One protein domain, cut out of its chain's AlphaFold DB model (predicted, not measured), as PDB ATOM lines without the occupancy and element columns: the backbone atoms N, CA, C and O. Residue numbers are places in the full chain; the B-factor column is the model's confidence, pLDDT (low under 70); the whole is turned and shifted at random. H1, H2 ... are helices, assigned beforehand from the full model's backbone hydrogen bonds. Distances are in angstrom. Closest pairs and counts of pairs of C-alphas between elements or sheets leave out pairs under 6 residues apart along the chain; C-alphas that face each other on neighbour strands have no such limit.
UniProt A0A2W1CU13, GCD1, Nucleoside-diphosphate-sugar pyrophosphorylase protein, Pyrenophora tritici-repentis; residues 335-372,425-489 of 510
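Overview. This is residues 335 to 372 and 425 to 489 of the 510 residues of the protein "GCD1, Nucleoside-diphosphate-sugar pyrophosphorylase protein" of Pyrenophora tritici-repentis (UniProt A0A2W1CU13). One long helix, H5, gives the model its length; H2 runs side by side with part of it, and the short H3 crosses both. Beyond the first residues of H5, H1 and the small H4 lie loosely at one end of the whole, with the loop of residues 435 to 447 running out to that end; at the other end residues 480 to 489 of H5 stick out. The printed part has 103 residues with five named helices, in the order H1, H2, H3, H4, H5, and no named strand: the class is all helix. It is loose, with a radius of gyration of the C-alphas of 17.3 A, and spans 62 by 26 by 17 A.

Along the chain. Find C-alpha 338 at (6.980, -50.603, 18.228), where H1 begins; it covers residues 338 to 349 and measures 16.4 A from first to last C-alpha. H2 follows in residues 357 to 370, 19.9 A long, beginning at C-alpha 357, (3.187, -20.963, 24.356). After the cut, look for H3 in residues 427 to 434, 10.6 A, and H4 in residues 448 to 453, 8.9 A. H5 then takes residues 459 to 489 over 44.5 A and ends at C-alpha 489, (9.575, -18.846, 63.235).

Arrangement. Start at H1, which touches no helix and is apart from H2, H3, H4 and H5. Go on to H2, which touches H5 at a shallow tilt of 3 degrees, the same way. Their closest C-alphas, those of Glu 363 and Met 471, are 7.0 A apart, and H5 touches H2 with residues 464 to 478 alone. H3 touches H2, the closest C-alphas being those of Ala 362 and Val 430 at 4.7 A; at 72 degrees they are only just about perpendicular. H3 also touches residues 464 to 472 of H5, only just about perpendicular at 72 degrees, with the C-alphas of Leu 434 and Gly 468 closest at 4.8 A. H4 and H5 are close but not clearly touching: their closest C-alphas, those of Val 452 and Leu 462, are 6.9 A apart. In H1, H3 and H4 every O i to N i+4 pair is within hydrogen-bond range; in H2 it is 9 of 10 and in H5 26 of 27.

Size, cuts and confidence. Look for the C-alphas farthest apart at Lys 336 and Asn 489, 61.7 A from each other. Residues 373 to 424 are not printed, and C-alphas 372 and 425 are 16.2 A apart across this cut. The link from H3 to H4 is long, with 13 residues. The mean pLDDT of the printed part is 87.2, and residue 372 is under 70.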
ATOM      1  N   PRO A 335       0.165 -50.664  13.578       85.38
ATOM      2  CA  PRO A 335       1.576 -50.841  13.273       85.38
ATOM      3  C   PRO A 335       2.030 -52.238  13.700       85.38
ATOM      4  O   PRO A 335       1.656 -52.736  14.761       85.38
ATOM      5  N   LYS A 336       2.860 -52.874  12.875       88.25
ATOM      6  CA  LYS A 336       3.322 -54.258  13.069       88.25
ATOM      7  C   LYS A 336       4.464 -54.367  14.081       88.25
ATOM      8  O   LYS A 336       4.878 -55.471  14.420       88.25
ATOM      9  N   SER A 337       5.011 -53.233  14.524       91.62
ATOM     10  CA  SER A 337       6.105 -53.152  15.492       91.62
ATOM     11  C   SER A 337       6.099 -51.823  16.249       91.62
ATOM     12  O   SER A 337       5.640 -50.805  15.730       91.62
ATOM     13  N   ASP A 338       6.717 -51.811  17.432       89.38
ATOM     14  CA  ASP A 338       6.980 -50.603  18.228       89.38
ATOM     15  C   ASP A 338       7.704 -49.502  17.428       89.38
ATOM     16  O   ASP A 338       7.440 -48.314  17.615       89.38
ATOM     17  N   ALA A 339       8.608 -49.888  16.520       92.12
ATOM     18  CA  ALA A 339       9.341 -48.959  15.664       92.12
ATOM     19  C   ALA A 339       8.421 -48.282  14.632       92.12
ATOM     20  O   ALA A 339       8.488 -47.066  14.456       92.12
ATOM     21  N   GLU A 340       7.523 -49.048  14.003       91.81
ATOM     22  CA  GLU A 340       6.507 -48.517  13.086       91.81
ATOM     23  C   GLU A 340       5.499 -47.623  13.830       91.81
ATOM     24  O   GLU A 340       5.150 -46.550  13.339       91.81
ATOM     25  N   ALA A 341       5.090 -48.004  15.047       91.44
ATOM     26  CA  ALA A 341       4.213 -47.197  15.900       91.44
ATOM     27  C   ALA A 341       4.834 -45.828  16.223       91.44
ATOM     28  O   ALA A 341       4.184 -44.787  16.092       91.44
ATOM     29  N   LEU A 342       6.120 -45.819  16.589       91.81
ATOM     30  CA  LEU A 342       6.884 -44.598  16.839       91.81
ATOM     31  C   LEU A 342       7.072 -43.749  15.581       91.81
ATOM     32  O   LEU A 342       6.971 -42.524  15.661       91.81
ATOM     33  N   GLN A 343       7.318 -44.368  14.425       92.88
ATOM     34  CA  GLN A 343       7.426 -43.648  13.161       92.88
ATOM     35  C   GLN A 343       6.093 -42.986  12.780       92.88
ATOM     36  O   GLN A 343       6.074 -41.769  12.588       92.88
ATOM     37  N   LYS A 344       4.975 -43.727  12.768       91.06
ATOM     38  CA  LYS A 344       3.644 -43.165  12.468       91.06
ATOM     39  C   LYS A 344       3.280 -42.025  13.429       91.06
ATOM     40  O   LYS A 344       2.798 -40.984  12.986       91.06
ATOM     41  N   HIS A 345       3.567 -42.165  14.729       91.56
ATOM     42  CA  HIS A 345       3.331 -41.102  15.722       91.56
ATOM     43  C   HIS A 345       4.142 -39.835  15.424       91.56
ATOM     44  O   HIS A 345       3.584 -38.737  15.408       91.56
ATOM     45  N   ARG A 346       5.435 -39.974  15.100       90.62
ATOM     46  CA  ARG A 346       6.285 -38.845  14.681       90.62
ATOM     47  C   ARG A 346       5.775 -38.193  13.399       90.62
ATOM     48  O   ARG A 346       5.713 -36.972  13.341       90.62
ATOM     49  N   GLU A 347       5.371 -38.961  12.392       90.19
ATOM     50  CA  GLU A 347       4.848 -38.423  11.127       90.19
ATOM     51  C   GLU A 347       3.517 -37.674  11.295       90.19
ATOM     52  O   GLU A 347       3.297 -36.650  10.642       90.19
ATOM     53  N   LEU A 348       2.641 -38.139  12.192       88.50
ATOM     54  CA  LEU A 348       1.412 -37.435  12.567       88.50
ATOM     55  C   LEU A 348       1.714 -36.132  13.318       88.50
ATOM     56  O   LEU A 348       1.109 -35.098  13.028       88.50
ATOM     57  N   LYS A 349       2.667 -36.164  14.255       85.75
ATOM     58  CA  LYS A 349       3.023 -35.018  15.102       85.75
ATOM     59  C   LYS A 349       3.888 -33.968  14.409       85.75
ATOM     60  O   LYS A 349       3.661 -32.784  14.625       85.75
ATOM     61  N   ASN A 350       4.781 -34.355  13.500       84.81
ATOM     62  CA  ASN A 350       5.604 -33.432  12.706       84.81
ATOM     63  C   ASN A 350       4.775 -32.510  11.789       84.81
ATOM     64  O   ASN A 350       5.279 -31.486  11.335       84.81
ATOM     65  N   LYS A 351       3.507 -32.852  11.515       84.56
ATOM     66  CA  LYS A 351       2.560 -32.001  10.771       84.56
ATOM     67  C   LYS A 351       1.947 -30.887  11.628       84.56
ATOM     68  O   LYS A 351       1.304 -29.996  11.080       84.56
ATOM     69  N   GLN A 352       2.114 -30.932  12.951       80.69
ATOM     70  CA  GLN A 352       1.636 -29.906  13.876       80.69
ATOM     71  C   GLN A 352       2.806 -28.978  14.252       80.69
ATOM     72  O   GLN A 352       3.859 -29.468  14.663       80.69
ATOM     73  N   PRO A 353       2.668 -27.644  14.122       80.94
ATOM     74  CA  PRO A 353       3.699 -26.725  14.586       80.94
ATOM     75  C   PRO A 353       3.809 -26.797  16.113       80.94
ATOM     76  O   PRO A 353       2.801 -26.729  16.817       80.94
ATOM     77  N   LEU A 354       5.041 -26.903  16.617       82.62
ATOM     78  CA  LEU A 354       5.351 -26.948  18.047       82.62
ATOM     79  C   LEU A 354       4.814 -25.692  18.755       82.62
ATOM     80  O   LEU A 354       5.377 -24.607  18.604       82.62
ATOM     81  N   ASN A 355       3.749 -25.837  19.546       85.25
ATOM     82  CA  ASN A 355       3.125 -24.720  20.251       85.25
ATOM     83  C   ASN A 355       3.427 -24.764  21.755       85.25
ATOM     84  O   ASN A 355       2.575 -25.119  22.560       85.25
ATOM     85  N   THR A 356       4.626 -24.351  22.160       88.50
ATOM     86  CA  THR A 356       5.021 -24.290  23.582       88.50
ATOM     87  C   THR A 356       4.446 -23.094  24.351       88.50
ATOM     88  O   THR A 356       4.687 -22.979  25.551       88.50
ATOM     89  N   SER A 357       3.665 -22.205  23.717       91.56
ATOM     90  CA  SER A 357       3.187 -20.963  24.356       91.56
ATOM     91  C   SER A 357       2.349 -21.204  25.617       91.56
ATOM     92  O   SER A 357       2.479 -20.462  26.589       91.56
ATOM     93  N   TYR A 358       1.551 -22.277  25.650       88.94
ATOM     94  CA  TYR A 358       0.755 -22.640  26.826       88.94
ATOM     95  C   TYR A 358       1.609 -23.147  27.997       88.94
ATOM     96  O   TYR A 358       1.192 -23.012  29.143       88.94
ATOM     97  N   ILE A 359       2.791 -23.714  27.721       91.06
ATOM     98  CA  ILE A 359       3.731 -24.180  28.749       91.06
ATOM     99  C   ILE A 359       4.385 -22.970  29.415       91.06
ATOM    100  O   ILE A 359       4.392 -22.884  30.638       91.06
ATOM    101  N   VAL A 360       4.848 -22.002  28.615       92.62
ATOM    102  CA  VAL A 360       5.423 -20.742  29.118       92.62
ATOM    103  C   VAL A 360       4.395 -19.974  29.951       92.62
ATOM    104  O   VAL A 360       4.691 -19.599  31.080       92.62
ATOM    105  N   GLN A 361       3.162 -19.825  29.450       92.00
ATOM    106  CA  GLN A 361       2.083 -19.188  30.211       92.00
ATOM    107  C   GLN A 361       1.798 -19.933  31.524       92.00
ATOM    108  O   GLN A 361       1.645 -19.296  32.558       92.00
ATOM    109  N   ALA A 362       1.769 -21.270  31.515       90.00
ATOM    110  CA  ALA A 362       1.566 -22.057  32.729       90.00
ATOM    111  C   ALA A 362       2.721 -21.916  33.738       90.00
ATOM    112  O   ALA A 362       2.474 -21.977  34.940       90.00
ATOM    113  N   GLU A 363       3.962 -21.721  33.286       91.75
ATOM    114  CA  GLU A 363       5.096 -21.439  34.170       91.75
ATOM    115  C   GLU A 363       4.990 -20.035  34.791       91.75
ATOM    116  O   GLU A 363       5.126 -19.899  36.007       91.75
ATOM    117  N   GLU A 364       4.650 -19.012  33.999       92.25
ATOM    118  CA  GLU A 364       4.373 -17.654  34.496       92.25
ATOM    119  C   GLU A 364       3.201 -17.644  35.499       92.25
ATOM    120  O   GLU A 364       3.309 -17.071  36.583       92.25
ATOM    121  N   ASP A 365       2.112 -18.354  35.186       89.12
ATOM    122  CA  ASP A 365       0.930 -18.509  36.043       89.12
ATOM    123  C   ASP A 365       1.233 -19.300  37.335       89.12
ATOM    124  O   ASP A 365       0.534 -19.145  38.344       89.12
ATOM    125  N   LEU A 366       2.238 -20.186  37.324       88.75
ATOM    126  CA  LEU A 366       2.738 -20.846  38.531       88.75
ATOM    127  C   LEU A 366       3.562 -19.864  39.363       88.75
ATOM    128  O   LEU A 366       3.339 -19.771  40.568       88.75
ATOM    129  N   ASP A 367       4.450 -19.093  38.746       89.38
ATOM    130  CA  ASP A 367       5.284 -18.122  39.458       89.38
ATOM    131  C   ASP A 367       4.448 -17.003  40.083       89.38
ATOM    132  O   ASP A 367       4.708 -16.615  41.221       89.38
ATOM    133  N   ASP A 368       3.376 -16.558  39.428       86.31
ATOM    134  CA  ASP A 368       2.401 -15.623  40.002       86.31
ATOM    135  C   ASP A 368       1.612 -16.197  41.194       86.31
ATOM    136  O   ASP A 368       1.164 -15.439  42.057       86.31
ATOM    137  N   LYS A 369       1.488 -17.527  41.301       81.56
ATOM    138  CA  LYS A 369       0.908 -18.210  42.474       81.56
ATOM    139  C   LYS A 369       1.923 -18.501  43.579       81.56
ATOM    140  O   LYS A 369       1.547 -18.538  44.750       81.56
ATOM    141  N   LEU A 370       3.176 -18.777  43.214       82.62
ATOM    142  CA  LEU A 370       4.269 -19.015  44.158       82.62
ATOM    143  C   LEU A 370       4.788 -17.701  44.755       82.62
ATOM    144  O   LEU A 370       5.248 -17.701  45.899       82.62
ATOM    145  N   LYS A 371       4.634 -16.570  44.050       83.38
ATOM    146  CA  LYS A 371       4.767 -15.232  44.641       83.38
ATOM    147  C   LYS A 371       3.901 -15.142  45.904       83.38
ATOM    148  O   LYS A 371       2.757 -15.604  45.908       83.38
ATOM    149  N   PRO A 372       4.424 -14.561  46.996       63.53
ATOM    150  CA  PRO A 372       3.701 -14.481  48.252       63.53
ATOM    151  C   PRO A 372       2.565 -13.461  48.148       63.53
ATOM    152  O   PRO A 372       2.708 -12.303  48.533       63.53
ATOM    153  N   ARG A 425      -6.858 -17.027  37.279       70.38
ATOM    154  CA  ARG A 425      -6.458 -17.018  35.871       70.38
ATOM    155  C   ARG A 425      -5.189 -17.866  35.735       70.38
ATOM    156  O   ARG A 425      -4.354 -17.868  36.634       70.38
ATOM    157  N   GLY A 426      -5.127 -18.690  34.693       77.94
ATOM    158  CA  GLY A 426      -4.007 -19.612  34.500       77.94
ATOM    159  C   GLY A 426      -4.055 -20.932  35.277       77.94
ATOM    160  O   GLY A 426      -3.342 -21.876  34.943       77.94
ATOM    161  N   ALA A 427      -4.943 -21.094  36.268       77.56
ATOM    162  CA  ALA A 427      -4.940 -22.305  37.093       77.56
ATOM    163  C   ALA A 427      -5.194 -23.611  36.323       77.56
ATOM    164  O   ALA A 427      -4.650 -24.645  36.710       77.56
ATOM    165  N   ALA A 428      -5.961 -23.557  35.232       76.94
ATOM    166  CA  ALA A 428      -6.156 -24.692  34.335       76.94
ATOM    167  C   ALA A 428      -4.900 -25.022  33.504       76.94
ATOM    168  O   ALA A 428      -4.651 -26.197  33.254       76.94
ATOM    169  N   GLY A 429      -4.093 -24.022  33.126       81.81
ATOM    170  CA  GLY A 429      -2.820 -24.221  32.421       81.81
ATOM    171  C   GLY A 429      -1.795 -24.912  33.315       81.81
ATOM    172  O   GLY A 429      -1.297 -25.981  32.969       81.81
ATOM    173  N   VAL A 430      -1.592 -24.379  34.527       82.88
ATOM    174  CA  VAL A 430      -0.741 -24.989  35.568       82.88
ATOM    175  C   VAL A 430      -1.148 -26.443  35.841       82.88
ATOM    176  O   VAL A 430      -0.303 -27.333  35.847       82.88
ATOM    177  N   ALA A 431      -2.447 -26.705  36.033       78.81
ATOM    178  CA  ALA A 431      -2.950 -28.059  36.268       78.81
ATOM    179  C   ALA A 431      -2.784 -28.979  35.043       78.81
ATOM    180  O   ALA A 431      -2.496 -30.162  35.211       78.81
ATOM    181  N   GLY A 432      -2.932 -28.443  33.828       82.50
ATOM    182  CA  GLY A 432      -2.724 -29.175  32.579       82.50
ATOM    183  C   GLY A 432      -1.275 -29.620  32.384       82.50
ATOM    184  O   GLY A 432      -1.050 -30.766  32.009       82.50
ATOM    185  N   VAL A 433      -0.297 -28.761  32.696       86.12
ATOM    186  CA  VAL A 433       1.135 -29.099  32.593       86.12
ATOM    187  C   VAL A 433       1.581 -30.018  33.739       86.12
ATOM    188  O   VAL A 433       2.221 -31.034  33.491       86.12
ATOM    189  N   LEU A 434       1.174 -29.750  34.987       80.75
ATOM    190  CA  LEU A 434       1.476 -30.631  36.132       80.75
ATOM    191  C   LEU A 434       0.824 -32.021  36.025       80.75
ATOM    192  O   LEU A 434       1.342 -32.987  36.592       80.75
ATOM    193  N   GLY A 435      -0.324 -32.104  35.348       76.19
ATOM    194  CA  GLY A 435      -1.088 -33.325  35.091       76.19
ATOM    195  C   GLY A 435      -0.857 -33.934  33.707       76.19
ATOM    196  O   GLY A 435      -1.583 -34.859  33.340       76.19
ATOM    197  N   ALA A 436       0.112 -33.432  32.934       82.88
ATOM    198  CA  ALA A 436       0.395 -33.924  31.594       82.88
ATOM    199  C   ALA A 436       0.836 -35.396  31.636       82.88
ATOM    200  O   ALA A 436       1.903 -35.738  32.147       82.88
ATOM    201  N   ALA A 437      -0.004 -36.276  31.092       81.50
ATOM    202  CA  ALA A 437       0.290 -37.694  30.960       81.50
ATOM    203  C   ALA A 437       0.806 -37.991  29.550       81.50
ATOM    204  O   ALA A 437       0.147 -37.669  28.562       81.50
ATOM    205  N   ILE A 438       1.957 -38.657  29.460       86.31
ATOM    206  CA  ILE A 438       2.432 -39.223  28.196       86.31
ATOM    207  C   ILE A 438       1.530 -40.402  27.844       86.31
ATOM    208  O   ILE A 438       1.462 -41.389  28.579       86.31
ATOM    209  N   ILE A 439       0.859 -40.301  26.702       85.81
ATOM    210  CA  ILE A 439       0.096 -41.397  26.113       85.81
ATOM    211  C   ILE A 439       1.057 -42.149  25.180       85.81
ATOM    212  O   ILE A 439       1.639 -41.515  24.300       85.81
ATOM    213  N   PRO A 440       1.272 -43.468  25.351       87.62
ATOM    214  CA  PRO A 440       2.129 -44.221  24.443       87.62
ATOM    215  C   PRO A 440       1.535 -44.226  23.021       87.62
ATOM    216  O   PRO A 440       0.308 -44.259  22.879       87.62
ATOM    217  N   PRO A 441       2.374 -44.227  21.966       90.12
ATOM    218  CA  PRO A 441       1.918 -44.376  20.588       90.12
ATOM    219  C   PRO A 441       0.996 -45.585  20.414       90.12
ATOM    220  O   PRO A 441       1.216 -46.640  21.013       90.12
ATOM    221  N   TYR A 442      -0.023 -45.457  19.564       87.25
ATOM    222  CA  TYR A 442      -0.943 -46.561  19.303       87.25
ATOM    223  C   TYR A 442      -0.189 -47.767  18.724       87.25
ATOM    224  O   TYR A 442       0.458 -47.651  17.687       87.25
ATOM    225  N   GLY A 443      -0.262 -48.911  19.408       85.62
ATOM    226  CA  GLY A 443       0.469 -50.131  19.051       85.62
ATOM    227  C   GLY A 443       1.888 -50.253  19.624       85.62
ATOM    228  O   GLY A 443       2.537 -51.253  19.350       85.62
ATOM    229  N   TYR A 444       2.366 -49.296  20.432       91.88
ATOM    230  CA  TYR A 444       3.617 -49.442  21.186       91.88
ATOM    231  C   TYR A 444       3.408 -50.295  22.450       91.88
ATOM    232  O   TYR A 444       2.596 -49.942  23.306       91.88
ATOM    233  N   GLY A 445       4.140 -51.407  22.571       88.31
ATOM    234  CA  GLY A 445       4.044 -52.355  23.688       88.31
ATOM    235  C   GLY A 445       5.050 -52.139  24.826       88.31
ATOM    236  O   GLY A 445       4.888 -52.724  25.898       88.31
ATOM    237  N   GLY A 446       6.090 -51.329  24.617       89.25
ATOM    238  CA  GLY A 446       7.131 -51.075  25.618       89.25
ATOM    239  C   GLY A 446       6.713 -50.160  26.789       89.25
ATOM    240  O   GLY A 446       5.634 -49.561  26.794       89.25
ATOM    241  N   PRO A 447       7.579 -50.002  27.809       90.88
ATOM    242  CA  PRO A 447       7.301 -49.140  28.953       90.88
ATOM    243  C   PRO A 447       7.447 -47.648  28.603       90.88
ATOM    244  O   PRO A 447       8.417 -47.222  27.976       90.88
ATOM    245  N   ILE A 448       6.523 -46.817  29.100       90.31
ATOM    246  CA  ILE A 448       6.510 -45.355  28.866       90.31
ATOM    247  C   ILE A 448       7.813 -44.680  29.340       90.31
ATOM    248  O   ILE A 448       8.276 -43.711  28.742       90.31
ATOM    249  N   SER A 449       8.452 -45.211  30.385       89.94
ATOM    250  CA  SER A 449       9.739 -44.714  30.883       89.94
ATOM    251  C   SER A 449      10.869 -44.817  29.851       89.94
ATOM    252  O   SER A 449      11.736 -43.943  29.833       89.94
ATOM    253  N   ASP A 450      10.856 -45.816  28.966       92.06
ATOM    254  CA  ASP A 450      11.858 -45.953  27.905       92.06
ATOM    255  C   ASP A 450      11.635 -44.942  26.776       92.06
ATOM    256  O   ASP A 450      12.610 -44.410  26.242       92.06
ATOM    257  N   LEU A 451      10.377 -44.603  26.471       93.06
ATOM    258  CA  LEU A 451      10.034 -43.549  25.509       93.06
ATOM    259  C   LEU A 451      10.626 -42.190  25.909       93.06
ATOM    260  O   LEU A 451      11.162 -41.476  25.059       93.06
ATOM    261  N   VAL A 452      10.572 -41.865  27.205       93.12
ATOM    262  CA  VAL A 452      11.159 -40.644  27.779       93.12
ATOM    263  C   VAL A 452      12.682 -40.739  27.840       93.12
ATOM    264  O   VAL A 452      13.372 -39.906  27.255       93.12
ATOM    265  N   LYS A 453      13.225 -41.774  28.501       93.75
ATOM    266  CA  LYS A 453      14.676 -41.929  28.725       93.75
ATOM    267  C   LYS A 453      15.476 -41.954  27.425       93.75
ATOM    268  O   LYS A 453      16.563 -41.390  27.366       93.75
ATOM    269  N   ARG A 454      14.942 -42.601  26.384       94.44
ATOM    270  CA  ARG A 454      15.578 -42.709  25.061       94.44
ATOM    271  C   ARG A 454      15.178 -41.570  24.109       94.44
ATOM    272  O   ARG A 454      15.555 -41.620  22.943       94.44
ATOM    273  N   ARG A 455      14.408 -40.574  24.581       95.00
ATOM    274  CA  ARG A 455      13.882 -39.434  23.803       95.00
ATOM    275  C   ARG A 455      13.257 -39.860  22.468       95.00
ATOM    276  O   ARG A 455      13.546 -39.304  21.413       95.00
ATOM    277  N   LEU A 456      12.412 -40.892  22.514       92.94
ATOM    278  CA  LEU A 456      11.782 -41.459  21.319       92.94
ATOM    279  C   LEU A 456      10.509 -40.713  20.892       92.94
ATOM    280  O   LEU A 456      10.103 -40.840  19.733       92.94
ATOM    281  N   LEU A 457       9.911 -39.950  21.806       92.62
ATOM    282  CA  LEU A 457       8.726 -39.123  21.578       92.62
ATOM    283  C   LEU A 457       9.046 -37.855  20.759       92.62
ATOM    284  O   LEU A 457      10.202 -37.434  20.705       92.62
ATOM    285  N   PRO A 458       8.033 -37.213  20.149       92.12
ATOM    286  CA  PRO A 458       8.152 -35.871  19.585       92.12
ATOM    287  C   PRO A 458       8.641 -34.845  20.616       92.12
ATOM    288  O   PRO A 458       8.278 -34.905  21.792       92.12
ATOM    289  N   ASN A 459       9.395 -33.841  20.156       91.12
ATOM    290  CA  ASN A 459       9.954 -32.788  21.016       91.12
ATOM    291  C   ASN A 459       8.893 -32.049  21.852       91.12
ATOM    292  O   ASN A 459       9.192 -31.638  22.966       91.12
ATOM    293  N   GLU A 460       7.661 -31.902  21.348       89.12
ATOM    294  CA  GLU A 460       6.542 -31.303  22.093       89.12
ATOM    295  C   GLU A 460       6.215 -32.082  23.375       89.12
ATOM    296  O   GLU A 460       6.095 -31.495  24.446       89.12
ATOM    297  N   GLU A 461       6.108 -33.407  23.272       91.25
ATOM    298  CA  GLU A 461       5.733 -34.289  24.382       91.25
ATOM    299  C   GLU A 461       6.880 -34.421  25.395       91.25
ATOM    300  O   GLU A 461       6.634 -34.484  26.599       91.25
ATOM    301  N   LEU A 462       8.132 -34.383  24.921       92.69
ATOM    302  CA  LEU A 462       9.322 -34.332  25.776       92.69
ATOM    303  C   LEU A 462       9.416 -33.007  26.546       92.69
ATOM    304  O   LEU A 462       9.603 -33.030  27.759       92.69
ATOM    305  N   VAL A 463       9.234 -31.860  25.880       92.38
ATOM    306  CA  VAL A 463       9.237 -30.543  26.545       92.38
ATOM    307  C   VAL A 463       8.085 -30.440  27.541       92.38
ATOM    308  O   VAL A 463       8.301 -29.995  28.662       92.38
ATOM    309  N   LEU A 464       6.882 -30.906  27.186       90.56
ATOM    310  CA  LEU A 464       5.739 -30.919  28.100       90.56
ATOM    311  C   LEU A 464       6.005 -31.768  29.353       90.56
ATOM    312  O   LEU A 464       5.694 -31.334  30.462       90.56
ATOM    313  N   HIS A 465       6.601 -32.953  29.190       92.88
ATOM    314  CA  HIS A 465       7.006 -33.798  30.313       92.88
ATOM    315  C   HIS A 465       8.061 -33.114  31.192       92.88
ATOM    316  O   HIS A 465       7.883 -33.027  32.407       92.88
ATOM    317  N   ASP A 466       9.139 -32.612  30.590       93.75
ATOM    318  CA  ASP A 466      10.272 -32.041  31.321       93.75
ATOM    319  C   ASP A 466       9.861 -30.744  32.050       93.75
ATOM    320  O   ASP A 466      10.201 -30.566  33.222       93.75
ATOM    321  N   SER A 467       9.028 -29.897  31.431       92.06
ATOM    322  CA  SER A 467       8.394 -28.743  32.088       92.06
ATOM    323  C   SER A 467       7.425 -29.158  33.200       92.06
ATOM    324  O   SER A 467       7.423 -28.539  34.262       92.06
ATOM    325  N   GLY A 468       6.642 -30.227  33.019       90.06
ATOM    326  CA  GLY A 468       5.764 -30.771  34.061       90.06
ATOM    327  C   GLY A 468       6.525 -31.257  35.299       90.06
ATOM    328  O   GLY A 468       6.111 -30.975  36.427       90.06
ATOM    329  N   GLN A 469       7.669 -31.922  35.108       91.50
ATOM    330  CA  GLN A 469       8.570 -32.316  36.199       91.50
ATOM    331  C   GLN A 469       9.214 -31.093  36.864       91.50
ATOM    332  O   GLN A 469       9.209 -30.987  38.089       91.50
ATOM    333  N   PHE A 470       9.715 -30.136  36.075       93.44
ATOM    334  CA  PHE A 470      10.311 -28.901  36.587       93.44
ATOM    335  C   PHE A 470       9.327 -28.101  37.455       93.44
ATOM    336  O   PHE A 470       9.643 -27.767  38.595       93.44
ATOM    337  N   MET A 471       8.107 -27.865  36.965       89.50
ATOM    338  CA  MET A 471       7.052 -27.166  37.706       89.50
ATOM    339  C   MET A 471       6.654 -27.904  38.991       89.50
ATOM    340  O   MET A 471       6.362 -27.264  40.002       89.50
ATOM    341  N   ARG A 472       6.656 -29.244  38.979       87.12
ATOM    342  CA  ARG A 472       6.370 -30.062  40.166       87.12
ATOM    343  C   ARG A 472       7.474 -29.944  41.217       87.12
ATOM    344  O   ARG A 472       7.158 -29.790  42.393       87.12
ATOM    345  N   ASN A 473       8.740 -29.959  40.802       91.06
ATOM    346  CA  ASN A 473       9.875 -29.761  41.702       91.06
ATOM    347  C   ASN A 473       9.860 -28.347  42.298       91.06
ATOM    348  O   ASN A 473       9.876 -28.214  43.514       91.06
ATOM    349  N   LYS A 474       9.677 -27.309  41.470       91.00
ATOM    350  CA  LYS A 474       9.556 -25.898  41.891       91.00
ATOM    351  C   LYS A 474       8.431 -25.677  42.917       91.00
ATOM    352  O   LYS A 474       8.589 -24.918  43.869       91.00
ATOM    353  N   LEU A 475       7.295 -26.364  42.742       85.19
ATOM    354  CA  LEU A 475       6.176 -26.347  43.692       85.19
ATOM    355  C   LEU A 475       6.527 -27.027  45.026       85.19
ATOM    356  O   LEU A 475       6.156 -26.510  46.079       85.19
ATOM    357  N   ASN A 476       7.228 -28.164  44.990       83.69
ATOM    358  CA  ASN A 476       7.686 -28.855  46.197       83.69
ATOM    359  C   ASN A 476       8.739 -28.021  46.946       83.69
ATOM    360  O   ASN A 476       8.563 -27.764  48.131       83.69
ATOM    361  N   GLU A 477       9.748 -27.493  46.247       88.88
ATOM    362  CA  GLU A 477      10.797 -26.633  46.814       88.88
ATOM    363  C   GLU A 477      10.216 -25.418  47.562       88.88
ATOM    364  O   GLU A 477      10.626 -25.125  48.683       88.88
ATOM    365  N   GLU A 478       9.222 -24.719  46.998       86.38
ATOM    366  CA  GLU A 478       8.574 -23.588  47.684       86.38
ATOM    367  C   GLU A 478       7.626 -24.039  48.815       86.38
ATOM    368  O   GLU A 478       7.441 -23.298  49.784       86.38
ATOM    369  N   HIS A 479       7.042 -25.242  48.752       80.25
ATOM    370  CA  HIS A 479       6.305 -25.818  49.883       80.25
ATOM    371  C   HIS A 479       7.232 -26.135  51.062       80.25
ATOM    372  O   HIS A 479       6.909 -25.761  52.194       80.25
ATOM    373  N   ASP A 480       8.371 -26.769  50.795       82.81
ATOM    374  CA  ASP A 480       9.345 -27.174  51.806       82.81
ATOM    375  C   ASP A 480      10.022 -25.924  52.401       82.81
ATOM    376  O   ASP A 480       9.969 -25.712  53.611       82.81
ATOM    377  N   ARG A 481      10.430 -24.948  51.573       88.56
ATOM    378  CA  ARG A 481      10.935 -23.638  52.043       88.56
ATOM    379  C   ARG A 481       9.944 -22.884  52.943       88.56
ATOM    380  O   ARG A 481      10.341 -22.192  53.883       88.56
ATOM    381  N   ARG A 482       8.635 -22.984  52.671       81.94
ATOM    382  CA  ARG A 482       7.573 -22.414  53.528       81.94
ATOM    383  C   ARG A 482       7.327 -23.234  54.792       81.94
ATOM    384  O   ARG A 482       6.769 -22.698  55.750       81.94
ATOM    385  N   PHE A 483       7.656 -24.518  54.802       78.38
ATOM    386  CA  PHE A 483       7.611 -25.369  55.985       78.38
ATOM    387  C   PHE A 483       8.789 -25.050  56.914       78.38
ATOM    388  O   PHE A 483       8.548 -24.658  58.055       78.38
ATOM    389  N   ASP A 484      10.014 -25.027  56.388       85.62
ATOM    390  CA  ASP A 484      11.236 -24.688  57.127       85.62
ATOM    391  C   ASP A 484      11.147 -23.303  57.771       85.62
ATOM    392  O   ASP A 484      11.381 -23.146  58.967       85.62
ATOM    393  N   LYS A 485      10.688 -22.293  57.015       85.06
ATOM    394  CA  LYS A 485      10.474 -20.941  57.555       85.06
ATOM    395  C   LYS A 485       9.468 -20.918  58.716       85.06
ATOM    396  O   LYS A 485       9.578 -20.077  59.604       85.06
ATOM    397  N   ARG A 486       8.472 -21.812  58.728       76.25
ATOM    398  CA  ARG A 486       7.511 -21.912  59.840       76.25
ATOM    399  C   ARG A 486       8.121 -22.612  61.052       76.25
ATOM    400  O   ARG A 486       7.903 -22.126  62.155       76.25
ATOM    401  N   ILE A 487       8.919 -23.665  60.854       80.50
ATOM    402  CA  ILE A 487       9.706 -24.287  61.932       80.50
ATOM    403  C   ILE A 487      10.650 -23.256  62.559       80.50
ATOM    404  O   ILE A 487      10.664 -23.111  63.777       80.50
ATOM    405  N   GLN A 488      11.365 -22.484  61.737       86.81
ATOM    406  CA  GLN A 488      12.257 -21.428  62.208       86.81
ATOM    407  C   GLN A 488      11.502 -20.357  63.012       86.81
ATOM    408  O   GLN A 488      11.869 -20.095  64.150       86.81
ATOM    409  N   ASN A 489      10.393 -19.816  62.493       81.94
ATOM    410  CA  ASN A 489       9.575 -18.846  63.235       81.94
ATOM    411  C   ASN A 489       9.077 -19.392  64.594       81.94
ATOM    412  O   ASN A 489       9.003 -18.637  65.564       81.94
TER     413      ASN A 489